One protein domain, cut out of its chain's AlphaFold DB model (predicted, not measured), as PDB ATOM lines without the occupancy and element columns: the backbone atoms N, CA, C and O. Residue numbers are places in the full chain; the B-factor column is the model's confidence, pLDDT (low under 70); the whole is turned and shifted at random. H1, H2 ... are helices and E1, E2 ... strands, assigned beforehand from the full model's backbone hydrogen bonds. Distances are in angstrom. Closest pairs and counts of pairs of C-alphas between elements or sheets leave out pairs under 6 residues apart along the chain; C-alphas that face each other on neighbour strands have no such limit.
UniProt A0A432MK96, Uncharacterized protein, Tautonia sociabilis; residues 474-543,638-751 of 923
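This is residues 474 to 543 and 638 to 751 of the 923 residues of an uncharacterized protein of Tautonia sociabilis (UniProt A0A432MK96). A strongly twisted wall of six strands, E1, E3, E4, E7, E8 and E10, makes most of the body; a small sheet of three strands, E2, E11 and E6, is partly face to face with it as a sandwich, and the short strand pair E5 and E9 folds over the part made by E7 and E8. The three short helices sit at the margins, and residues 691 to 696 stick out. The 184 printed residues have eleven named strands and three named helices in the order E1 E2 E3 H1 E4 E5 E6 E7 H2 E8 E9 H3 E10 E11, and the three sheets are antiparallel. The class is mostly strand, with under half of the residues in named elements. The whole is compact, with a radius of gyration of the C-alphas of 17.2 A and spans of 55 by 42 by 29 A.

Start in the large sheet with E10, residues 733 to 739, 20.4 A long and nearest to the mean of the C-alphas; find C-alpha 733 at (166.587, 181.104, 138.356). In the same sheet look for E3, residues 507 to 516, 19.3 A, E7, residues 658 to 665, 22.8 A, E8, residues 704 to 711, 21.3 A, and the short E1, residues 474 to 477, and E4, residues 535 to 537. E1 begins at C-alpha 474, (175.335, 172.479, 139.288). The small sheet holds E2, residues 498 to 501, E6, residues 645 to 648, and E11, residues 744 to 748, which ends at C-alpha 748, (173.563, 163.840, 136.295). The pair is E5, residues 638 to 642, and E9, residues 717 to 721. The helices are H1, residues 519 to 523, H2, residues 690 to 693, and H3, residues 723 to 726.

Beside E10, E3 lies on one side, with N 510 and O 735 at 2.8 A, and E7 on the other side, with N 663 and O 736 at 2.8 A. E8 is an edge strand next to E7, with N 664 and O 705 at 2.8 A. E3 bends by 114 degrees at residue 513; E1 and E4 lie on one side of it, with N 477 and O 507 at 2.8 A and N 513 and O 537 at 2.9 A. In the sandwich, two sheets face to face, the planes stand 34 degrees apart; the closest C-alphas of E10 and E11, Cys 739 and Leu 746, are 6.2 A apart. E11 is the inner strand between E2, with N 500 and O 746 at 2.9 A, and E6, with N 647 and O 745 at 2.8 A. E5 runs on into E6 at 49 degrees, and it pairs with E9 through N 640 and O 719, 2.7 A. H1 is on the large sheet, over none of its strands, at a height over the sheet of 6.7 A; H3 only grazes that sheet with residues 725 to 726, and H2 is not on it. The O i to N i+4 pair of H1 is within hydrogen-bond range; H2 and H3 are too short for one, and their single O i to N i+3 pair is within range in H3 but not in H2.

The two C-alphas farthest apart, those of Thr 650 and Arg 692, are 55.6 A from each other. Residues 544 to 637 are not printed; across this cut C-alphas 543 and 638 are 10.3 A apart. The long links are E1 to E2, H1 to E4 and E7 to H2. The mean pLDDT of the printed part is 80.3; look for values under 70 at residues 490 to 496, 524 to 533, 649 to 656, 672 to 682, 695 and 714.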
ATOM      1  N   LEU A 474     175.787 173.626 138.505       89.62
ATOM      2  CA  LEU A 474     175.335 172.479 139.288       89.62
ATOM      3  C   LEU A 474     176.025 172.386 140.660       89.62
ATOM      4  O   LEU A 474     177.249 172.462 140.774       89.62
ATOM      5  N   THR A 475     175.219 172.159 141.693       86.00
ATOM      6  CA  THR A 475     175.630 171.760 143.047       86.00
ATOM      7  C   THR A 475     174.715 170.654 143.561       86.00
ATOM      8  O   THR A 475     173.593 170.514 143.077       86.00
ATOM      9  N   PHE A 476     175.171 169.890 144.548       86.38
ATOM     10  CA  PHE A 476     174.409 168.789 145.127       86.38
ATOM     11  C   PHE A 476     174.117 169.033 146.603       86.38
ATOM     12  O   PHE A 476     174.839 169.756 147.286       86.38
ATOM     13  N   VAL A 477     173.079 168.375 147.092       86.00
ATOM     14  CA  VAL A 477     172.790 168.161 148.505       86.00
ATOM     15  C   VAL A 477     172.796 166.652 148.723       86.00
ATOM     16  O   VAL A 477     172.276 165.907 147.889       86.00
ATOM     17  N   ASP A 478     173.448 166.180 149.782       83.69
ATOM     18  CA  ASP A 478     173.484 164.755 150.106       83.69
ATOM     19  C   ASP A 478     172.198 164.276 150.803       83.69
ATOM     20  O   ASP A 478     171.264 165.038 151.052       83.69
ATOM     21  N   SER A 479     172.125 162.981 151.114       83.69
ATOM     22  CA  SER A 479     170.947 162.384 151.752       83.69
ATOM     23  C   SER A 479     170.683 162.886 153.179       83.69
ATOM     24  O   SER A 479     169.587 162.654 153.695       83.69
ATOM     25  N   LEU A 480     171.644 163.585 153.796       80.88
ATOM     26  CA  LEU A 480     171.533 164.218 155.113       80.88
ATOM     27  C   LEU A 480     171.146 165.703 155.029       80.88
ATOM     28  O   LEU A 480     170.953 166.325 156.073       80.88
ATOM     29  N   GLY A 481     171.019 166.262 153.822       75.81
ATOM     30  CA  GLY A 481     170.722 167.679 153.624       75.81
ATOM     31  C   GLY A 481     171.964 168.576 153.599       75.81
ATOM     32  O   GLY A 481     171.822 169.798 153.570       75.81
ATOM     33  N   GLU A 482     173.176 168.009 153.594       78.19
ATOM     34  CA  GLU A 482     174.420 168.780 153.578       78.19
ATOM     35  C   GLU A 482     174.873 169.079 152.140       78.19
ATOM     36  O   GLU A 482     174.818 168.211 151.261       78.19
ATOM     37  N   PRO A 483     175.349 170.300 151.853       77.94
ATOM     38  CA  PRO A 483     175.669 170.705 150.496       77.94
ATOM     39  C   PRO A 483     177.048 170.170 150.049       77.94
ATOM     40  O   PRO A 483     178.031 170.168 150.795       77.94
ATOM     41  N   ARG A 484     177.143 169.700 148.799       80.06
ATOM     42  CA  ARG A 484     178.312 169.015 148.213       80.06
ATOM     43  C   ARG A 484     178.589 169.498 146.784       80.06
ATOM     44  O   ARG A 484     177.683 169.846 146.032       80.06
ATOM     45  N   ILE A 485     179.865 169.481 146.375       76.50
ATOM     46  CA  ILE A 485     180.263 169.816 144.988       76.50
ATOM     47  C   ILE A 485     179.849 168.698 144.022       76.50
ATOM     48  O   ILE A 485     179.470 168.962 142.886       76.50
ATOM     49  N   LYS A 486     179.938 167.447 144.479       80.25
ATOM     50  CA  LYS A 486     179.564 166.250 143.731       80.25
ATOM     51  C   LYS A 486     178.540 165.459 144.529       80.25
ATOM     52  O   LYS A 486     178.607 165.429 145.758       80.25
ATOM     53  N   GLY A 487     177.620 164.824 143.813       76.88
ATOM     54  CA  GLY A 487     176.713 163.828 144.368       76.88
ATOM     55  C   GLY A 487     177.443 162.553 144.802       76.88
ATOM     56  O   GLY A 487     178.669 162.505 144.904       76.88
ATOM     57  N   ILE A 488     176.670 161.503 145.044       78.31
ATOM     58  CA  ILE A 488     177.173 160.210 145.507       78.31
ATOM     59  C   ILE A 488     177.964 159.533 144.382       78.31
ATOM     60  O   ILE A 488     177.534 159.527 143.225       78.31
ATOM     61  N   ASP A 489     179.114 158.959 144.732       74.75
ATOM     62  CA  ASP A 489     179.873 158.067 143.858       74.75
ATOM     63  C   ASP A 489     179.332 156.639 144.008       74.75
ATOM     64  O   ASP A 489     179.284 156.088 145.110       74.75
ATOM     65  N   VAL A 490     178.898 156.044 142.898       64.31
ATOM     66  CA  VAL A 490     178.350 154.679 142.844       64.31
ATOM     67  C   VAL A 490     179.391 153.640 142.394       64.31
ATOM     68  O   VAL A 490     179.029 152.519 142.034       64.31
ATOM     69  N   GLY A 491     180.685 153.984 142.412       55.56
ATOM     70  CA  GLY A 491     181.788 153.086 142.054       55.56
ATOM     71  C   GLY A 491     182.038 152.986 140.547       55.56
ATOM     72  O   GLY A 491     182.604 151.999 140.073       55.56
ATOM     73  N   GLN A 492     181.603 153.987 139.781       55.03
ATOM     74  CA  GLN A 492     181.926 154.138 138.363       55.03
ATOM     75  C   GLN A 492     183.017 155.205 138.222       55.03
ATOM     76  O   GLN A 492     182.756 156.331 137.814       55.03
ATOM     77  N   GLU A 493     184.253 154.823 138.562       40.91
ATOM     78  CA  GLU A 493     185.441 155.692 138.726       40.91
ATOM     79  C   GLU A 493     185.816 156.553 137.493       40.91
ATOM     80  O   GLU A 493     186.720 157.384 137.564       40.91
ATOM     81  N   LEU A 494     185.140 156.371 136.352       46.16
ATOM     82  CA  LEU A 494     185.411 157.050 135.080       46.16
ATOM     83  C   LEU A 494     184.256 157.940 134.579       46.16
ATOM     84  O   LEU A 494     184.378 158.512 133.494       46.16
ATOM     85  N   GLU A 495     183.147 158.079 135.316       51.19
ATOM     86  CA  GLU A 495     182.027 158.926 134.880       51.19
ATOM     87  C   GLU A 495     182.121 160.371 135.403       51.19
ATOM     88  O   GLU A 495     182.393 160.644 136.567       51.19
ATOM     89  N   ILE A 496     181.855 161.330 134.506       61.06
ATOM     90  CA  ILE A 496     181.755 162.776 134.802       61.06
ATOM     91  C   ILE A 496     180.496 163.081 135.643       61.06
ATOM     92  O   ILE A 496     180.381 164.147 136.247       61.06
ATOM     93  N   ARG A 497     179.543 162.144 135.672       75.62
ATOM     94  CA  ARG A 497     178.254 162.263 136.350       75.62
ATOM     95  C   ARG A 497     178.374 161.928 137.829       75.62
ATOM     96  O   ARG A 497     179.157 161.075 138.230       75.62
ATOM     97  N   SER A 498     177.563 162.593 138.638       83.88
ATOM     98  CA  SER A 498     177.377 162.255 140.048       83.88
ATOM     99  C   SER A 498     175.913 161.934 140.311       83.88
ATOM    100  O   SER A 498     175.041 162.335 139.537       83.88
ATOM    101  N   PHE A 499     175.643 161.180 141.375       87.25
ATOM    102  CA  PHE A 499     174.334 160.567 141.567       87.25
ATOM    103  C   PHE A 499     173.562 161.173 142.739       87.25
ATOM    104  O   PHE A 499     174.127 161.469 143.792       87.25
ATOM    105  N   VAL A 500     172.250 161.313 142.557       88.38
ATOM    106  CA  VAL A 500     171.286 161.669 143.604       88.38
ATOM    107  C   VAL A 500     170.549 160.406 144.044       88.38
ATOM    108  O   VAL A 500     169.982 159.696 143.208       88.38
ATOM    109  N   GLU A 501     170.571 160.109 145.345       89.25
ATOM    110  CA  GLU A 501     169.914 158.930 145.919       89.25
ATOM    111  C   GLU A 501     168.396 159.118 146.012       89.25
ATOM    112  O   GLU A 501     167.896 160.108 146.546       89.25
ATOM    113  N   GLY A 502     167.653 158.131 145.517       90.00
ATOM    114  CA  GLY A 502     166.201 158.150 145.504       90.00
ATOM    115  C   GLY A 502     165.547 157.943 146.864       90.00
ATOM    116  O   GLY A 502     166.000 157.134 147.672       90.00
ATOM    117  N   ALA A 503     164.427 158.639 147.076       87.06
ATOM    118  CA  ALA A 503     163.654 158.642 148.322       87.06
ATOM    119  C   ALA A 503     164.435 159.148 149.556       87.06
ATOM    120  O   ALA A 503     164.167 158.729 150.683       87.06
ATOM    121  N   THR A 504     165.382 160.068 149.348       88.06
ATOM    122  CA  THR A 504     166.147 160.763 150.404       88.06
ATOM    123  C   THR A 504     166.076 162.279 150.218       88.06
ATOM    124  O   THR A 504     165.465 162.736 149.259       88.06
ATOM    125  N   GLN A 505     166.702 163.071 151.098       85.69
ATOM    126  CA  GLN A 505     166.838 164.526 150.908       85.69
ATOM    127  C   GLN A 505     167.864 164.917 149.834       85.69
ATOM    128  O   GLN A 505     168.028 166.104 149.567       85.69
ATOM    129  N   ALA A 506     168.540 163.940 149.217       86.62
ATOM    130  CA  ALA A 506     169.522 164.223 148.191       86.62
ATOM    131  C   ALA A 506     168.870 164.952 147.010       86.62
ATOM    132  O   ALA A 506     167.814 164.556 146.509       86.62
ATOM    133  N   GLU A 507     169.533 166.000 146.543       89.94
ATOM    134  CA  GLU A 507     169.022 166.904 145.519       89.94
ATOM    135  C   GLU A 507     170.175 167.390 144.645       89.94
ATOM    136  O   GLU A 507     171.317 167.513 145.092       89.94
ATOM    137  N   ALA A 508     169.874 167.703 143.395       90.88
ATOM    138  CA  ALA A 508     170.743 168.498 142.551       90.88
ATOM    139  C   ALA A 508     170.089 169.824 142.197       90.88
ATOM    140  O   ALA A 508     168.934 169.864 141.782       90.88
ATOM    141  N   SER A 509     170.863 170.895 142.312       89.31
ATOM    142  CA  SER A 509     170.403 172.261 142.119       89.31
ATOM    143  C   SER A 509     171.247 172.954 141.056       89.31
ATOM    144  O   SER A 509     172.468 173.076 141.197       89.31
ATOM    145  N   TRP A 510     170.588 173.404 139.987       92.31
ATOM    146  CA  TRP A 510     171.155 174.245 138.938       92.31
ATOM    147  C   TRP A 510     170.803 175.701 139.207       92.31
ATOM    148  O   TRP A 510     169.634 176.086 139.152       92.31
ATOM    149  N   LEU A 511     171.828 176.518 139.440       90.12
ATOM    150  CA  LEU A 511     171.690 177.961 139.610       90.12
ATOM    151  C   LEU A 511     172.032 178.692 138.310       90.12
ATOM    152  O   LEU A 511     173.140 178.559 137.780       90.12
ATOM    153  N   PHE A 512     171.093 179.498 137.834       92.19
ATOM    154  CA  PHE A 512     171.224 180.396 136.692       92.19
ATOM    155  C   PHE A 512     171.335 181.842 137.179       92.19
ATOM    156  O   PHE A 512     170.840 182.188 138.253       92.19
ATOM    157  N   GLY A 513     171.991 182.697 136.399       89.56
ATOM    158  CA  GLY A 513     172.210 184.090 136.770       89.56
ATOM    159  C   GLY A 513     173.332 184.782 135.992       89.56
ATOM    160  O   GLY A 513     174.301 184.140 135.579       89.56
ATOM    161  N   PRO A 514     173.249 186.110 135.805       82.12
ATOM    162  CA  PRO A 514     174.288 186.896 135.139       82.12
ATOM    163  C   PRO A 514     175.611 186.924 135.910       82.12
ATOM    164  O   PRO A 514     176.666 187.029 135.287       82.12
ATOM    165  N   MET A 515     175.561 186.828 137.242       82.38
ATOM    166  CA  MET A 515     176.726 186.848 138.128       82.38
ATOM    167  C   MET A 515     176.525 185.846 139.265       82.38
ATOM    168  O   MET A 515     175.793 186.118 140.219       82.38
ATOM    169  N   ILE A 516     177.188 184.696 139.171       79.44
ATOM    170  CA  ILE A 516     177.068 183.581 140.116       79.44
ATOM    171  C   ILE A 516     178.457 183.216 140.662       79.44
ATOM    172  O   ILE A 516     179.399 183.099 139.877       79.44
ATOM    173  N   PRO A 517     178.629 182.980 141.973       71.88
ATOM    174  CA  PRO A 517     179.874 182.423 142.488       71.88
ATOM    175  C   PRO A 517     180.125 181.019 141.931       71.88
ATOM    176  O   PRO A 517     179.192 180.213 141.797       71.88
ATOM    177  N   HIS A 518     181.393 180.706 141.660       77.56
ATOM    178  CA  HIS A 518     181.826 179.349 141.328       77.56
ATOM    179  C   HIS A 518     181.311 178.352 142.384       77.56
ATOM    180  O   HIS A 518     181.320 178.700 143.567       77.56
ATOM    181  N   PRO A 519     180.882 177.128 142.021       79.19
ATOM    182  CA  PRO A 519     180.259 176.184 142.956       79.19
ATOM    183  C   PRO A 519     181.109 175.918 144.205       79.19
ATOM    184  O   PRO A 519     180.570 175.862 145.302       79.19
ATOM    185  N   VAL A 520     182.437 175.855 144.068       74.62
ATOM    186  CA  VAL A 520     183.360 175.704 145.211       74.62
ATOM    187  C   VAL A 520     183.314 176.910 146.155       74.62
ATOM    188  O   VAL A 520     183.261 176.727 147.364       74.62
ATOM    189  N   ASP A 521     183.311 178.134 145.626       70.00
ATOM    190  CA  ASP A 521     183.264 179.356 146.448       70.00
ATOM    191  C   ASP A 521     181.886 179.597 147.041       70.00
ATOM    192  O   ASP A 521     181.771 180.194 148.106       70.00
ATOM    193  N   ARG A 522     180.848 179.125 146.347       74.62
ATOM    194  CA  ARG A 522     179.505 179.028 146.901       74.62
ATOM    195  C   ARG A 522     179.546 178.092 148.100       74.62
ATOM    196  O   ARG A 522     179.159 178.511 149.167       74.62
ATOM    197  N   LEU A 523     180.048 176.868 147.940       72.25
ATOM    198  CA  LEU A 523     180.048 175.831 148.979       72.25
ATOM    199  C   LEU A 523     180.939 176.159 150.182       72.25
ATOM    200  O   LEU A 523     180.584 175.878 151.324       72.25
ATOM    201  N   PHE A 524     182.072 176.806 149.923       68.81
ATOM    202  CA  PHE A 524     183.107 177.084 150.908       68.81
ATOM    203  C   PHE A 524     183.536 178.560 150.838       68.81
ATOM    204  O   PHE A 524     184.667 178.859 150.441       68.81
ATOM    205  N   PRO A 525     182.676 179.514 151.246       63.50
ATOM    206  CA  PRO A 525     182.935 180.950 151.074       63.50
ATOM    207  C   PRO A 525     184.134 181.464 151.883       63.50
ATOM    208  O   PRO A 525     184.727 182.487 151.533       63.50
ATOM    209  N   ASN A 526     184.501 180.735 152.942       63.50
ATOM    210  CA  ASN A 526     185.604 181.052 153.850       63.50
ATOM    211  C   ASN A 526     186.890 180.263 153.541       63.50
ATOM    212  O   ASN A 526     187.796 180.239 154.374       63.50
ATOM    213  N   ARG A 527     186.985 179.578 152.389       58.97
ATOM    214  CA  ARG A 527     188.194 178.815 152.042       58.97
ATOM    215  C   ARG A 527     189.409 179.742 151.852       58.97
ATOM    216  O   ARG A 527     189.254 180.831 151.297       58.97
ATOM    217  N   PRO A 528     190.623 179.317 152.244       40.56
ATOM    218  CA  PRO A 528     191.841 180.059 151.936       40.56
ATOM    219  C   PRO A 528     192.153 180.019 150.424       40.56
ATOM    220  O   PRO A 528     191.889 179.020 149.751       40.56
ATOM    221  N   GLY A 529     192.731 181.101 149.888       49.69
ATOM    222  CA  GLY A 529     193.175 181.212 148.487       49.69
ATOM    223  C   GLY A 529     192.365 182.189 147.618       49.69
ATOM    224  O   GLY A 529     191.432 182.839 148.084       49.69
ATOM    225  N   GLU A 530     192.741 182.315 146.337       43.41
ATOM    226  CA  GLU A 530     192.016 183.163 145.374       43.41
ATOM    227  C   GLU A 530     190.615 182.597 145.109       43.41
ATOM    228  O   GLU A 530     190.473 181.411 144.797       43.41
ATOM    229  N   ARG A 531     189.584 183.453 145.193       54.69
ATOM    230  CA  ARG A 531     188.239 183.114 144.711       54.69
ATOM    231  C   ARG A 531     188.290 182.860 143.206       54.69
ATOM    232  O   ARG A 531     188.965 183.575 142.464       54.69
ATOM    233  N   TYR A 532     187.569 181.843 142.767       61.09
ATOM    234  CA  TYR A 532     187.380 181.565 141.358       61.09
ATOM    235  C   TYR A 532     186.627 182.730 140.688       61.09
ATOM    236  O   TYR A 532     185.849 183.438 141.339       61.09
ATOM    237  N   PRO A 533     186.829 182.941 139.376       65.19
ATOM    238  CA  PRO A 533     186.047 183.907 138.620       65.19
ATOM    239  C   PRO A 533     184.542 183.650 138.764       65.19
ATOM    240  O   PRO A 533     184.097 182.501 138.757       65.19
ATOM    241  N   MET A 534     183.759 184.728 138.861       73.06
ATOM    242  CA  MET A 534     182.298 184.636 138.817       73.06
ATOM    243  C   MET A 534     181.865 184.032 137.479       73.06
ATOM    244  O   MET A 534     182.399 184.377 136.423       73.06
ATOM    245  N   LEU A 535     180.885 183.138 137.537       76.50
ATOM    246  CA  LEU A 535     180.267 182.513 136.380       76.50
ATOM    247  C   LEU A 535     179.103 183.383 135.895       76.50
ATOM    248  O   LEU A 535     178.352 183.928 136.703       76.50
ATOM    249  N   SER A 536     178.948 183.494 134.576       83.25
ATOM    250  CA  SER A 536     177.827 184.195 133.948       83.25
ATOM    251  C   SER A 536     177.027 183.209 133.107       83.25
ATOM    252  O   SER A 536     177.488 182.761 132.059       83.25
ATOM    253  N   MET A 537     175.849 182.842 133.605       87.31
ATOM    254  CA  MET A 537     174.910 181.909 132.978       87.31
ATOM    255  C   MET A 537     173.471 182.431 133.116       87.31
ATOM    256  O   MET A 537     172.636 181.785 133.754       87.31
ATOM    257  N   PRO A 538     173.172 183.644 132.609       91.31
ATOM    258  CA  PRO A 538     171.853 184.237 132.765       91.31
ATOM    259  C   PRO A 538     170.811 183.488 131.937       91.31
ATOM    260  O   PRO A 538     171.063 183.116 130.787       91.31
ATOM    261  N   VAL A 539     169.605 183.354 132.488       94.31
ATOM    262  CA  VAL A 539     168.430 183.008 131.688       94.31
ATOM    263  C   VAL A 539     168.129 184.183 130.746       94.31
ATOM    264  O   VAL A 539     167.984 185.310 131.224       94.31
ATOM    265  N   PRO A 540     168.047 183.980 129.418       93.69
ATOM    266  CA  PRO A 540     167.794 185.063 128.476       93.69
ATOM    267  C   PRO A 540     166.303 185.424 128.469       93.69
ATOM    268  O   PRO A 540     165.567 185.031 127.566       93.69
ATOM    269  N   VAL A 541     165.865 186.170 129.487       94.38
ATOM    270  CA  VAL A 541     164.453 186.521 129.717       94.38
ATOM    271  C   VAL A 541     163.813 187.138 128.469       94.38
ATOM    272  O   VAL A 541     162.789 186.638 128.027       94.38
ATOM    273  N   GLY A 542     164.463 188.109 127.820       91.06
ATOM    274  CA  GLY A 542     163.929 188.754 126.607       91.06
ATOM    275  C   GLY A 542     163.905 187.889 125.335       91.06
ATOM    276  O   GLY A 542     163.407 188.337 124.314       91.06
ATOM    277  N   LEU A 543     164.472 186.673 125.348       91.25
ATOM    278  CA  LEU A 543     164.268 185.690 124.268       91.25
ATOM    279  C   LEU A 543     163.137 184.704 124.584       91.25
ATOM    280  O   LEU A 543     162.617 184.069 123.670       91.25
ATOM    281  N   VAL A 638     158.277 177.828 129.353       95.75
ATOM    282  CA  VAL A 638     159.722 177.795 129.162       95.75
ATOM    283  C   VAL A 638     160.178 176.343 129.034       95.75
ATOM    284  O   VAL A 638     160.095 175.590 130.006       95.75
ATOM    285  N   PRO A 639     160.702 175.925 127.869       94.56
ATOM    286  CA  PRO A 639     161.093 174.542 127.650       94.56
ATOM    287  C   PRO A 639     162.407 174.204 128.364       94.56
ATOM    288  O   PRO A 639     163.447 174.836 128.151       94.56
ATOM    289  N   VAL A 640     162.379 173.125 129.136       94.31
ATOM    290  CA  VAL A 640     163.518 172.490 129.800       94.31
ATOM    291  C   VAL A 640     163.762 171.130 129.170       94.31
ATOM    292  O   VAL A 640     162.840 170.361 128.889       94.31
ATOM    293  N   GLN A 641     165.028 170.814 128.936       92.81
ATOM    294  CA  GLN A 641     165.421 169.509 128.432       92.81
ATOM    295  C   GLN A 641     166.473 168.894 129.327       92.81
ATOM    296  O   GLN A 641     167.362 169.586 129.822       92.81
ATOM    297  N   MET A 642     166.345 167.582 129.524       90.44
ATOM    298  CA  MET A 642     167.197 166.853 130.444       90.44
ATOM    299  C   MET A 642     167.562 165.449 129.958       90.44
ATOM    300  O   MET A 642     166.757 164.757 129.333       90.44
ATOM    301  N   THR A 643     168.793 165.025 130.236       86.62
ATOM    302  CA  THR A 643     169.322 163.701 129.873       86.62
ATOM    303  C   THR A 643     169.967 163.052 131.094       86.62
ATOM    304  O   THR A 643     171.180 163.107 131.268       86.62
ATOM    305  N   PHE A 644     169.154 162.439 131.949       87.06
ATOM    306  CA  PHE A 644     169.638 161.770 133.155       87.06
ATOM    307  C   PHE A 644     169.897 160.283 132.921       87.06
ATOM    308  O   PHE A 644     169.202 159.635 132.131       87.06
ATOM    309  N   THR A 645     170.889 159.735 133.620       85.19
ATOM    310  CA  THR A 645     171.111 158.287 133.691       85.19
ATOM    311  C   THR A 645     170.473 157.709 134.932       85.19
ATOM    312  O   THR A 645     170.367 158.367 135.964       85.19
ATOM    313  N   VAL A 646     170.045 156.457 134.842       84.25
ATOM    314  CA  VAL A 646     169.442 155.761 135.970       84.25
ATOM    315  C   VAL A 646     170.374 154.636 136.382       84.25
ATOM    316  O   VAL A 646     170.540 153.655 135.664       84.25
ATOM    317  N   TYR A 647     170.958 154.749 137.570       82.81
ATOM    318  CA  TYR A 647     171.680 153.639 138.173       82.81
ATOM    319  C   TYR A 647     170.729 152.838 139.063       82.81
ATOM    320  O   TYR A 647     170.219 153.320 140.081       82.81
ATOM    321  N   ARG A 648     170.475 151.593 138.650       78.25
ATOM    322  CA  ARG A 648     169.590 150.669 139.359       78.25
ATOM    323  C   ARG A 648     170.404 149.757 140.258       78.25
ATOM    324  O   ARG A 648     171.232 148.982 139.782       78.25
ATOM    325  N   THR A 649     170.122 149.779 141.557       69.00
ATOM    326  CA  THR A 649     170.642 148.736 142.448       69.00
ATOM    327  C   THR A 649     169.937 147.405 142.150       69.00
ATOM    328  O   THR A 649     168.797 147.381 141.679       69.00
ATOM    329  N   THR A 650     170.592 146.273 142.435       55.94
ATOM    330  CA  THR A 650     170.135 144.895 142.122       55.94
ATOM    331  C   THR A 650     168.752 144.505 142.673       55.94
ATOM    332  O   THR A 650     168.272 143.407 142.399       55.94
ATOM    333  N   LYS A 651     168.102 145.380 143.448       53.88
ATOM    334  CA  LYS A 651     166.788 145.177 144.073       53.88
ATOM    335  C   LYS A 651     165.608 145.756 143.272       53.88
ATOM    336  O   LYS A 651     164.468 145.515 143.658       53.88
ATOM    337  N   GLY A 652     165.852 146.493 142.184       54.00
ATOM    338  CA  GLY A 652     164.797 147.029 141.311       54.00
ATOM    339  C   GLY A 652     164.336 146.031 140.244       54.00
ATOM    340  O   GLY A 652     165.133 145.234 139.748       54.00
ATOM    341  N   ARG A 653     163.057 146.076 139.847       54.25
ATOM    342  CA  ARG A 653     162.581 145.324 138.676       54.25
ATOM    343  C   ARG A 653     163.007 146.055 137.392       54.25
ATOM    344  O   ARG A 653     162.683 147.235 137.242       54.25
ATOM    345  N   PRO A 654     163.720 145.398 136.457       51.72
ATOM    346  CA  PRO A 654     164.036 145.992 135.160       51.72
ATOM    347  C   PRO A 654     162.750 146.417 134.435       51.72
ATOM    348  O   PRO A 654     161.839 145.606 134.282       51.72
ATOM    349  N   GLY A 655     162.672 147.681 134.009       58.84
ATOM    350  CA  GLY A 655     161.534 148.230 133.261       58.84
ATOM    351  C   GLY A 655     160.515 149.046 134.066       58.84
ATOM    352  O   GLY A 655     159.655 149.668 133.450       58.84
ATOM    353  N   GLU A 656     160.604 149.111 135.402       68.44
ATOM    354  CA  GLU A 656     159.776 150.057 136.174       68.44
ATOM    355  C   GLU A 656     160.257 151.507 135.950       68.44
ATOM    356  O   GLU A 656     161.478 151.742 135.959       68.44
ATOM    357  N   PRO A 657     159.342 152.476 135.740       74.56
ATOM    358  CA  PRO A 657     159.705 153.875 135.545       74.56
ATOM    359  C   PRO A 657     160.363 154.436 136.808       74.56
ATOM    360  O   PRO A 657     159.950 154.136 137.930       74.56
ATOM    361  N   VAL A 658     161.405 155.244 136.615       84.88
ATOM    362  CA  VAL A 658     162.028 156.010 137.696       84.88
ATOM    363  C   VAL A 658     161.415 157.395 137.690       84.88
ATOM    364  O   VAL A 658     161.453 158.070 136.670       84.88
ATOM    365  N   TYR A 659     160.832 157.801 138.811       90.62
ATOM    366  CA  TYR A 659     160.199 159.103 138.947       90.62
ATOM    367  C   TYR A 659     161.169 160.093 139.579       90.62
ATOM    368  O   TYR A 659     161.866 159.766 140.548       90.62
ATOM    369  N   ALA A 660     161.180 161.307 139.048       92.19
ATOM    370  CA  ALA A 660     161.906 162.433 139.609       92.19
ATOM    371  C   ALA A 660     160.947 163.604 139.823       92.19
ATOM    372  O   ALA A 660     160.039 163.825 139.019       92.19
ATOM    373  N   SER A 661     161.149 164.346 140.909       93.31
ATOM    374  CA  SER A 661     160.541 165.659 141.088       93.31
ATOM    375  C   SER A 661     161.467 166.715 140.506       93.31
ATOM    376  O   SER A 661     162.692 166.630 140.625       93.31
ATOM    377  N   ILE A 662     160.869 167.721 139.880       93.94
ATOM    378  CA  ILE A 662     161.551 168.924 139.425       93.94
ATOM    379  C   ILE A 662     160.864 170.135 140.040       93.94
ATOM    380  O   ILE A 662     159.638 170.202 140.106       93.94
ATOM    381  N   ARG A 663     161.657 171.086 140.523       93.69
ATOM    382  CA  ARG A 663     161.173 172.324 141.124       93.69
ATOM    383  C   ARG A 663     161.905 173.507 140.520       93.69
ATOM    384  O   ARG A 663     163.128 173.512 140.463       93.69
ATOM    385  N   VAL A 664     161.163 174.517 140.098       94.31
ATOM    386  CA  VAL A 664     161.691 175.813 139.681       94.31
ATOM    387  C   VAL A 664     161.427 176.794 140.807       94.31
ATOM    388  O   VAL A 664     160.285 176.987 141.218       94.31
ATOM    389  N   VAL A 665     162.487 177.408 141.312       92.56
ATOM    390  CA  VAL A 665     162.426 178.344 142.429       92.56
ATOM    391  C   VAL A 665     162.754 179.745 141.933       92.56
ATOM    392  O   VAL A 665     163.841 179.998 141.401       92.56
ATOM    393  N   HIS A 666     161.794 180.653 142.106       93.25
ATOM    394  CA  HIS A 666     161.931 182.063 141.767       93.25
ATOM    395  C   HIS A 666     162.982 182.727 142.675       93.25
ATOM    396  O   HIS A 666     163.006 182.436 143.874       93.25
ATOM    397  N   PRO A 667     163.813 183.668 142.185       90.62
ATOM    398  CA  PRO A 667     164.837 184.328 143.003       90.62
ATOM    399  C   PRO A 667     164.299 185.138 144.196       90.62
ATOM    400  O   PRO A 667     165.072 185.451 145.096       90.62
ATOM    401  N   PHE A 668     163.002 185.458 144.230       89.38
ATOM    402  CA  PHE A 668     162.343 186.106 145.381       89.38
ATOM    403  C   PHE A 668     161.907 185.123 146.471       89.38
ATOM    404  O   PHE A 668     161.513 185.545 147.557       89.38
ATOM    405  N   SER A 669     161.944 183.820 146.193       87.25
ATOM    406  CA  SER A 669     161.614 182.804 147.184       87.25
ATOM    407  C   SER A 669     162.713 182.718 148.237       87.25
ATOM    408  O   SER A 669     163.894 182.686 147.905       87.25
ATOM    409  N   ALA A 670     162.335 182.596 149.509       78.38
ATOM    410  CA  ALA A 670     163.282 182.231 150.562       78.38
ATOM    411  C   ALA A 670     163.750 180.766 150.438       78.38
ATOM    412  O   ALA A 670     164.750 180.398 151.041       78.38
ATOM    413  N   GLU A 671     163.050 179.938 149.653       71.50
ATOM    414  CA  GLU A 671     163.465 178.569 149.311       71.50
ATOM    415  C   GLU A 671     164.481 178.523 148.155       71.50
ATOM    416  O   GLU A 671     164.934 177.441 147.786       71.50
ATOM    417  N   ALA A 672     164.821 179.673 147.554       58.66
ATOM    418  CA  ALA A 672     165.872 179.773 146.542       58.66
ATOM    419  C   ALA A 672     167.204 179.277 147.136       58.66
ATOM    420  O   ALA A 672     167.373 179.296 148.357       58.66
ATOM    421  N   PRO A 673     168.139 178.770 146.316       53.84
ATOM    422  CA  PRO A 673     169.230 177.956 146.800       53.84
ATOM    423  C   PRO A 673     170.012 178.751 147.827       53.84
ATOM    424  O   PRO A 673     170.407 179.895 147.591       53.84
ATOM    425  N   MET A 674     170.233 178.098 148.963       49.91
ATOM    426  CA  MET A 674     171.186 178.510 149.974       49.91
ATOM    427  C   MET A 674     172.446 178.998 149.249       49.91
ATOM    428  O   MET A 674     173.063 178.226 148.513       49.91
ATOM    429  N   TYR A 675     172.846 180.265 149.425       48.16
ATOM    430  CA  TYR A 675     174.261 180.591 149.264       48.16
ATOM    431  C   TYR A 675     174.945 179.707 150.291       48.16
ATOM    432  O   TYR A 675     174.747 179.943 151.490       48.16
ATOM    433  N   PRO A 676     175.648 178.643 149.893       40.56
ATOM    434  CA  PRO A 676     176.161 177.742 150.886       40.56
ATOM    435  C   PRO A 676     177.131 178.518 151.790       40.56
ATOM    436  O   PRO A 676     177.884 179.393 151.362       40.56
ATOM    437  N   GLY A 677     176.997 178.305 153.091       43.75
ATOM    438  CA  GLY A 677     177.666 179.111 154.112       43.75
ATOM    439  C   GLY A 677     176.828 180.254 154.700       43.75
ATOM    440  O   GLY A 677     177.226 180.797 155.730       43.75
ATOM    441  N   SER A 678     175.653 180.572 154.148       43.56
ATOM    442  CA  SER A 678     174.594 181.260 154.901       43.56
ATOM    443  C   SER A 678     173.754 180.213 155.640       43.56
ATOM    444  O   SER A 678     173.273 179.260 155.040       43.56
ATOM    445  N   ARG A 679     173.629 180.340 156.969       46.75
ATOM    446  CA  ARG A 679     172.822 179.417 157.797       46.75
ATOM    447  C   ARG A 679     171.313 179.683 157.699       46.75
ATOM    448  O   ARG A 679     170.539 178.952 158.305       46.75
ATOM    449  N   GLU A 680     170.905 180.727 156.979       55.22
ATOM    450  CA  GLU A 680     169.524 181.206 156.921       55.22
ATOM    451  C   GLU A 680     169.027 181.296 155.477       55.22
ATOM    452  O   GLU A 680     169.696 181.849 154.605       55.22
ATOM    453  N   ASN A 681     167.816 180.786 155.256       61.31
ATOM    454  CA  ASN A 681     167.074 180.884 154.003       61.31
ATOM    455  C   ASN A 681     166.832 182.358 153.652       61.31
ATOM    456  O   ASN A 681     166.103 183.055 154.359       61.31
ATOM    457  N   SER A 682     167.450 182.837 152.574       65.81
ATOM    458  CA  SER A 682     167.312 184.212 152.090       65.81
ATOM    459  C   SER A 682     167.113 184.216 150.577       65.81
ATOM    460  O   SER A 682     167.765 183.433 149.886       65.81
ATOM    461  N   PRO A 683     166.245 185.092 150.045       77.50
ATOM    462  CA  PRO A 683     166.030 185.174 148.610       77.50
ATOM    463  C   PRO A 683     167.286 185.678 147.888       77.50
ATOM    464  O   PRO A 683     168.045 186.492 148.421       77.50
ATOM    465  N   LEU A 684     167.490 185.207 146.655       78.12
ATOM    466  CA  LEU A 684     168.598 185.641 145.794       78.12
ATOM    467  C   LEU A 684     168.458 187.112 145.390       78.12
ATOM    468  O   LEU A 684     169.455 187.820 145.265       78.12
ATOM    469  N   LEU A 685     167.221 187.564 145.182       82.75
ATOM    470  CA  LEU A 685     166.888 188.945 144.858       82.75
ATOM    471  C   LEU A 685     165.815 189.469 145.804       82.75
ATOM    472  O   LEU A 685     164.929 188.742 146.246       82.75
ATOM    473  N   ILE A 686     165.866 190.768 146.068       84.62
ATOM    474  CA  ILE A 686     164.788 191.464 146.765       84.62
ATOM    475  C   ILE A 686     163.757 191.894 145.729       84.62
ATOM    476  O   ILE A 686     164.115 192.472 144.702       84.62
ATOM    477  N   ASP A 687     162.487 191.633 146.023       88.31
ATOM    478  CA  ASP A 687     161.362 192.103 145.222       88.31
ATOM    479  C   ASP A 687     161.152 193.623 145.454       88.31
ATOM    480  O   ASP A 687     160.757 194.028 146.558       88.31
ATOM    481  N   PRO A 688     161.400 194.487 144.445       89.62
ATOM    482  CA  PRO A 688     161.211 195.936 144.571       89.62
ATOM    483  C   PRO A 688     159.731 196.345 144.691       89.62
ATOM    484  O   PRO A 688     159.424 197.443 145.163       89.62
ATOM    485  N   LEU A 689     158.802 195.470 144.297       90.12
ATOM    486  CA  LEU A 689     157.356 195.684 144.309       90.12
ATOM    487  C   LEU A 689     156.658 195.002 145.494       90.12
ATOM    488  O   LEU A 689     155.458 195.212 145.688       90.12
ATOM    489  N   ALA A 690     157.393 194.299 146.361       86.81
ATOM    490  CA  ALA A 690     156.842 193.644 147.551       86.81
ATOM    491  C   ALA A 690     156.039 194.604 148.445       86.81
ATOM    492  O   ALA A 690     154.999 194.244 148.992       86.81
ATOM    493  N   ARG A 691     156.475 195.868 148.574       85.25
ATOM    494  CA  ARG A 691     155.735 196.887 149.346       85.25
ATOM    495  C   ARG A 691     154.415 197.301 148.696       85.25
ATOM    496  O   ARG A 691     153.522 197.759 149.402       85.25
ATOM    497  N   ARG A 692     154.313 197.190 147.369       85.12
ATOM    498  CA  ARG A 692     153.150 197.614 146.584       85.12
ATOM    499  C   ARG A 692     152.046 196.565 146.626       85.12
ATOM    500  O   ARG A 692     150.900 196.910 146.898       85.12
ATOM    501  N   PHE A 693     152.396 195.309 146.365       83.81
ATOM    502  CA  PHE A 693     151.430 194.208 146.294       83.81
ATOM    503  C   PHE A 693     151.287 193.428 147.611       83.81
ATOM    504  O   PHE A 693     150.339 192.663 147.785       83.81
ATOM    505  N   GLY A 694     152.189 193.631 148.573       76.31
ATOM    506  CA  GLY A 694     152.219 192.832 149.794       76.31
ATOM    507  C   GLY A 694     152.553 191.370 149.486       76.31
ATOM    508  O   GLY A 694     153.380 191.084 148.629       76.31
ATOM    509  N   GLY A 695     151.906 190.435 150.188       67.31
ATOM    510  CA  GLY A 695     152.142 188.994 150.015       67.31
ATOM    511  C   GLY A 695     151.423 188.339 148.829       67.31
ATOM    512  O   GLY A 695     151.605 187.146 148.625       67.31
ATOM    513  N   ASN A 696     150.591 189.072 148.078       80.44
ATOM    514  CA  ASN A 696     149.844 188.533 146.938       80.44
ATOM    515  C   ASN A 696     150.158 189.346 145.679       80.44
ATOM    516  O   ASN A 696     149.499 190.346 145.392       80.44
ATOM    517  N   ASN A 697     151.205 188.939 144.967       87.81
ATOM    518  CA  ASN A 697     151.700 189.637 143.793       87.81
ATOM    519  C   ASN A 697     151.047 189.075 142.516       87.81
ATOM    520  O   ASN A 697     151.372 187.959 142.120       87.81
ATOM    521  N   PRO A 698     150.149 189.814 141.838       88.06
ATOM    522  CA  PRO A 698     149.472 189.305 140.644       88.06
ATOM    523  C   PRO A 698     150.424 189.118 139.454       88.06
ATOM    524  O   PRO A 698     150.128 188.333 138.559       88.06
ATOM    525  N   LEU A 699     151.571 189.810 139.451       91.12
ATOM    526  CA  LEU A 699     152.579 189.696 138.398       91.12
ATOM    527  C   LEU A 699     153.334 188.360 138.470       91.12
ATOM    528  O   LEU A 699     153.800 187.865 137.448       91.12
ATOM    529  N   ILE A 700     153.457 187.790 139.675       90.69
ATOM    530  CA  ILE A 700     154.141 186.520 139.944       90.69
ATOM    531  C   ILE A 700     153.249 185.694 140.883       90.69
ATOM    532  O   ILE A 700     153.387 185.789 142.104       90.69
ATOM    533  N   PRO A 701     152.311 184.901 140.337       86.38
ATOM    534  CA  PRO A 701     151.307 184.201 141.139       86.38
ATOM    535  C   PRO A 701     151.891 183.080 142.012       86.38
ATOM    536  O   PRO A 701     151.303 182.722 143.029       86.38
ATOM    537  N   GLU A 702     153.041 182.523 141.625       90.75
ATOM    538  CA  GLU A 702     153.715 181.422 142.311       90.75
ATOM    539  C   GLU A 702     155.228 181.690 142.346       90.75
ATOM    540  O   GLU A 702     155.811 182.114 141.351       90.75
ATOM    541  N   LEU A 703     155.867 181.458 143.499       90.69
ATOM    542  CA  LEU A 703     157.322 181.609 143.674       90.69
ATOM    543  C   LEU A 703     158.086 180.284 143.555       90.69
ATOM    544  O   LEU A 703     159.313 180.283 143.448       90.69
ATOM    545  N   VAL A 704     157.378 179.158 143.615       92.62
ATOM    546  CA  VAL A 704     157.946 177.814 143.556       92.62
ATOM    547  C   VAL A 704     157.011 176.947 142.735       92.62
ATOM    548  O   VAL A 704     155.944 176.602 143.214       92.62
ATOM    549  N   HIS A 705     157.426 176.577 141.531       94.25
ATOM    550  CA  HIS A 705     156.668 175.673 140.675       94.25
ATOM    551  C   HIS A 705     157.259 174.266 140.775       94.25
ATOM    552  O   HIS A 705     158.472 174.111 140.637       94.25
ATOM    553  N   SER A 706     156.446 173.237 141.007       92.50
ATOM    554  CA  SER A 706     156.930 171.856 141.140       92.50
ATOM    555  C   SER A 706     156.112 170.869 140.326       92.50
ATOM    556  O   SER A 706     154.886 170.946 140.326       92.50
ATOM    557  N   ASP A 707     156.787 169.895 139.729       94.12
ATOM    558  CA  ASP A 707     156.169 168.827 138.951       94.12
ATOM    559  C   ASP A 707     156.904 167.491 139.161       94.12
ATOM    560  O   ASP A 707     158.002 167.439 139.725       94.12
ATOM    561  N   THR A 708     156.292 166.386 138.744       92.50
ATOM    562  CA  THR A 708     156.871 165.039 138.794       92.50
ATOM    563  C   THR A 708     156.764 164.378 137.430       92.50
ATOM    564  O   THR A 708     155.695 164.348 136.831       92.50
ATOM    565  N   PHE A 709     157.858 163.782 136.960       89.31
ATOM    566  CA  PHE A 709     157.912 163.147 135.644       89.31
ATOM    567  C   PHE A 709     158.625 161.792 135.694       89.31
ATOM    568  O   PHE A 709     159.393 161.497 136.618       89.31
ATOM    569  N   ASP A 710     158.356 160.946 134.699       87.38
ATOM    570  CA  ASP A 710     159.054 159.682 134.495       87.38
ATOM    571  C   ASP A 710     160.357 159.903 133.714       87.38
ATOM    572  O   ASP A 710     160.374 160.418 132.596       87.38
ATOM    573  N   VAL A 711     161.481 159.494 134.298       85.50
ATOM    574  CA  VAL A 711     162.795 159.568 133.663       85.50
ATOM    575  C   VAL A 711     162.916 158.439 132.645       85.50
ATOM    576  O   VAL A 711     163.082 157.265 132.993       85.50
ATOM    577  N   LYS A 712     162.883 158.803 131.362       79.00
ATOM    578  CA  LYS A 712     163.144 157.885 130.253       79.00
ATOM    579  C   LYS A 712     164.644 157.835 129.983       79.00
ATOM    580  O   LYS A 712     165.236 158.794 129.487       79.00
ATOM    581  N   GLU A 713     165.257 156.707 130.323       72.25
ATOM    582  CA  GLU A 713     166.687 156.467 130.123       72.25
ATOM    583  C   GLU A 713     167.036 156.447 128.626       72.25
ATOM    584  O   GLU A 713     166.322 155.833 127.837       72.25
ATOM    585  N   TYR A 714     168.126 157.116 128.234       69.19
ATOM    586  CA  TYR A 714     168.562 157.317 126.836       69.19
ATOM    587  C   TYR A 714     167.691 158.262 125.982       69.19
ATOM    588  O   TYR A 714     167.989 158.473 124.805       69.19
ATOM    589  N   TYR A 715     166.657 158.884 126.559       74.38
ATOM    590  CA  TYR A 715     165.842 159.906 125.898       74.38
ATOM    591  C   TYR A 715     166.214 161.303 126.403       74.38
ATOM    592  O   TYR A 715     166.605 161.500 127.553       74.38
ATOM    593  N   THR A 716     166.048 162.303 125.536       82.88
ATOM    594  CA  THR A 716     165.976 163.703 125.964       82.88
ATOM    595  C   THR A 716     164.595 163.903 126.577       82.88
ATOM    596  O   THR A 716     163.612 164.035 125.845       82.88
ATOM    597  N   ASN A 717     164.510 163.884 127.899       87.19
ATOM    598  CA  ASN A 717     163.276 164.178 128.611       87.19
ATOM    599  C   ASN A 717     162.960 165.668 128.420       87.19
ATOM    600  O   ASN A 717     163.860 166.513 128.457       87.19
ATOM    601  N   LYS A 718     161.693 165.974 128.145       89.19
ATOM    602  CA  LYS A 718     161.202 167.332 127.917       89.19
ATOM    603  C   LYS A 718     160.231 167.685 129.020       89.19
ATOM    604  O   LYS A 718     159.356 166.891 129.345       89.19
ATOM    605  N   TRP A 719     160.389 168.882 129.540       92.44
ATOM    606  CA  TRP A 719     159.524 169.457 130.548       92.44
ATOM    607  C   TRP A 719     159.394 170.956 130.273       92.44
ATOM    608  O   TRP A 719     160.206 171.506 129.528       92.44
ATOM    609  N   ALA A 720     158.385 171.622 130.814       94.50
ATOM    610  CA  ALA A 720     158.254 173.067 130.695       94.50
ATOM    611  C   ALA A 720     157.608 173.642 131.953       94.50
ATOM    612  O   ALA A 720     156.858 172.942 132.627       94.50
ATOM    613  N   PHE A 721     157.907 174.903 132.258       95.31
ATOM    614  CA  PHE A 721     157.304 175.623 133.378       95.31
ATOM    615  C   PHE A 721     156.719 176.968 132.930       95.31
ATOM    616  O   PHE A 721     157.172 177.515 131.918       95.31
ATOM    617  N   PRO A 722     155.765 177.541 133.684       95.69
ATOM    618  CA  PRO A 722     155.117 178.793 133.311       95.69
ATOM    619  C   PRO A 722     156.101 179.952 133.127       95.69
ATOM    620  O   PRO A 722     156.941 180.215 133.993       95.69
ATOM    621  N   ALA A 723     155.945 180.715 132.041       95.62
ATOM    622  CA  ALA A 723     156.771 181.893 131.750       95.62
ATOM    623  C   ALA A 723     156.752 182.960 132.865       95.62
ATOM    624  O   ALA A 723     157.719 183.704 133.029       95.62
ATOM    625  N   SER A 724     155.700 182.985 133.693       94.56
ATOM    626  CA  SER A 724     155.590 183.860 134.867       94.56
ATOM    627  C   SER A 724     156.736 183.682 135.872       94.56
ATOM    628  O   SER A 724     157.061 184.623 136.584       94.56
ATOM    629  N   MET A 725     157.397 182.517 135.902       94.88
ATOM    630  CA  MET A 725     158.569 182.265 136.755       94.88
ATOM    631  C   MET A 725     159.831 183.029 136.314       94.88
ATOM    632  O   MET A 725     160.837 182.997 137.017       94.88
ATOM    633  N   LEU A 726     159.819 183.681 135.147       95.81
ATOM    634  CA  LEU A 726     160.927 184.521 134.678       95.81
ATOM    635  C   LEU A 726     160.714 186.013 134.954       95.81
ATOM    636  O   LEU A 726     161.663 186.792 134.836       95.81
ATOM    637  N   VAL A 727     159.494 186.416 135.303       96.19
ATOM    638  CA  VAL A 727     159.100 187.817 135.479       96.19
ATOM    639  C   VAL A 727     159.869 188.445 136.639       96.19
ATOM    640  O   VAL A 727     159.818 187.958 137.761       96.19
ATOM    641  N   GLY A 728     160.605 189.529 136.385       92.50
ATOM    642  CA  GLY A 728     161.386 190.210 137.426       92.50
ATOM    643  C   GLY A 728     162.599 189.420 137.926       92.50
ATOM    644  O   GLY A 728     163.302 189.869 138.826       92.50
ATOM    645  N   SER A 729     162.900 188.273 137.318       91.62
ATOM    646  CA  SER A 729     163.978 187.384 137.752       91.62
ATOM    647  C   SER A 729     165.392 187.926 137.494       91.62
ATOM    648  O   SER A 729     166.360 187.383 138.022       91.62
ATOM    649  N   GLN A 730     165.546 188.963 136.654       90.62
ATOM    650  CA  GLN A 730     166.848 189.508 136.215       90.62
ATOM    651  C   GLN A 730     167.786 188.434 135.610       90.62
ATOM    652  O   GLN A 730     169.012 188.564 135.621       90.62
ATOM    653  N   GLY A 731     167.219 187.338 135.094       90.19
ATOM    654  CA  GLY A 731     167.969 186.197 134.569       90.19
ATOM    655  C   GLY A 731     168.492 185.226 135.634       90.19
ATOM    656  O   GLY A 731     169.220 184.298 135.273       90.19
ATOM    657  N   TYR A 732     168.141 185.417 136.911       91.44
ATOM    658  CA  TYR A 732     168.377 184.460 137.990       91.44
ATOM    659  C   TYR A 732     167.240 183.449 138.082       91.44
ATOM    660  O   TYR A 732     166.072 183.808 138.108       91.44
ATOM    661  N   LEU A 733     167.572 182.169 138.184       91.69
ATOM    662  CA  LEU A 733     166.587 181.104 138.356       91.69
ATOM    663  C   LEU A 733     167.264 179.930 139.045       91.69
ATOM    664  O   LEU A 733     168.468 179.740 138.881       91.69
ATOM    665  N   THR A 734     166.510 179.126 139.786       91.75
ATOM    666  CA  THR A 734     167.029 177.855 140.301       91.75
ATOM    667  C   THR A 734     166.129 176.710 139.904       91.75
ATOM    668  O   THR A 734     164.912 176.816 140.021       91.75
ATOM    669  N   ILE A 735     166.733 175.619 139.441       93.56
ATOM    670  CA  ILE A 735     166.027 174.386 139.104       93.56
ATOM    671  C   ILE A 735     166.608 173.259 139.941       93.56
ATOM    672  O   ILE A 735     167.807 172.997 139.887       93.56
ATOM    673  N   GLN A 736     165.751 172.603 140.708       92.38
ATOM    674  CA  GLN A 736     166.096 171.528 141.622       92.38
ATOM    675  C   GLN A 736     165.496 170.224 141.120       92.38
ATOM    676  O   GLN A 736     164.345 170.198 140.682       92.38
ATOM    677  N   VAL A 737     166.269 169.146 141.180       93.25
ATOM    678  CA  VAL A 737     165.839 167.808 140.776       93.25
ATOM    679  C   VAL A 737     166.158 166.821 141.885       93.25
ATOM    680  O   VAL A 737     167.287 166.759 142.375       93.25
ATOM    681  N   GLN A 738     165.168 166.012 142.244       92.56
ATOM    682  CA  GLN A 738     165.282 164.979 143.266       92.56
ATOM    683  C   GLN A 738     164.719 163.656 142.739       92.56
ATOM    684  O   GLN A 738     163.719 163.608 142.023       92.56
ATOM    685  N   CYS A 739     165.378 162.552 143.089       92.06
ATOM    686  CA  CYS A 739     164.916 161.215 142.730       92.06
ATOM    687  C   CYS A 739     163.861 160.742 143.746       92.06
ATOM    688  O   CYS A 739     164.125 160.678 144.948       92.06
ATOM    689  N   LEU A 740     162.661 160.388 143.280       92.25
ATOM    690  CA  LEU A 740     161.569 159.933 144.150       92.25
ATOM    691  C   LEU A 740     161.548 158.409 144.312       92.25
ATOM    692  O   LEU A 740     161.069 157.897 145.322       92.25
ATOM    693  N   SER A 741     162.054 157.669 143.323       89.31
ATOM    694  CA  SER A 741     162.027 156.205 143.327       89.31
ATOM    695  C   SER A 741     163.014 155.610 144.344       89.31
ATOM    696  O   SER A 741     164.223 155.783 144.184       89.31
ATOM    697  N   PRO A 742     162.552 154.831 145.343       86.88
ATOM    698  CA  PRO A 742     163.436 154.227 146.337       86.88
ATOM    699  C   PRO A 742     164.446 153.272 145.700       86.88
ATOM    700  O   PRO A 742     164.115 152.548 144.759       86.88
ATOM    701  N   THR A 743     165.658 153.188 146.259       83.12
ATOM    702  CA  THR A 743     166.740 152.272 145.819       83.12
ATOM    703  C   THR A 743     167.264 152.505 144.392       83.12
ATOM    704  O   THR A 743     168.028 151.681 143.873       83.12
ATOM    705  N   GLN A 744     166.867 153.612 143.761       86.69
ATOM    706  CA  GLN A 744     167.342 154.063 142.455       86.69
ATOM    707  C   GLN A 744     168.183 155.326 142.621       86.69
ATOM    708  O   GLN A 744     167.966 156.106 143.545       86.69
ATOM    709  N   TYR A 745     169.125 155.529 141.710       87.62
ATOM    710  CA  TYR A 745     170.024 156.674 141.715       87.62
ATOM    711  C   TYR A 745     169.926 157.396 140.378       87.62
ATOM    712  O   TYR A 745     169.961 156.759 139.323       87.62
ATOM    713  N   LEU A 746     169.807 158.720 140.421       89.06
ATOM    714  CA  LEU A 746     169.740 159.555 139.226       89.06
ATOM    715  C   LEU A 746     171.112 160.178 138.974       89.06
ATOM    716  O   LEU A 746     171.571 161.000 139.763       89.06
ATOM    717  N   GLY A 747     171.777 159.746 137.909       88.25
ATOM    718  CA  GLY A 747     173.069 160.258 137.477       88.25
ATOM    719  C   GLY A 747     172.905 161.498 136.610       88.25
ATOM    720  O   GLY A 747     172.119 161.516 135.658       88.25
ATOM    721  N   MET A 748     173.653 162.542 136.949       88.44
ATOM    722  CA  MET A 748     173.563 163.840 136.295       88.44
ATOM    723  C   MET A 748     174.898 164.583 136.308       88.44
ATOM    724  O   MET A 748     175.707 164.459 137.230       88.44
ATOM    725  N   ALA A 749     175.117 165.360 135.257       88.25
ATOM    726  CA  ALA A 749     176.217 166.299 135.100       88.25
ATOM    727  C   ALA A 749     175.680 167.707 134.816       88.25
ATOM    728  O   ALA A 749     174.519 167.892 134.460       88.25
ATOM    729  N   GLU A 750     176.550 168.711 134.934       87.81
ATOM    730  CA  GLU A 750     176.185 170.125 134.776       87.81
ATOM    731  C   GLU A 750     175.457 170.408 133.450       87.81
ATOM    732  O   GLU A 750     174.453 171.114 133.439       87.81
ATOM    733  N   GLY A 751     175.895 169.783 132.351       86.81
ATOM    734  CA  GLY A 751     175.283 169.923 131.026       86.81
ATOM    735  C   GLY A 751     174.069 169.027 130.746       86.81
ATOM    736  O   GLY A 751     173.524 169.102 129.645       86.81
TER     737      GLY A 751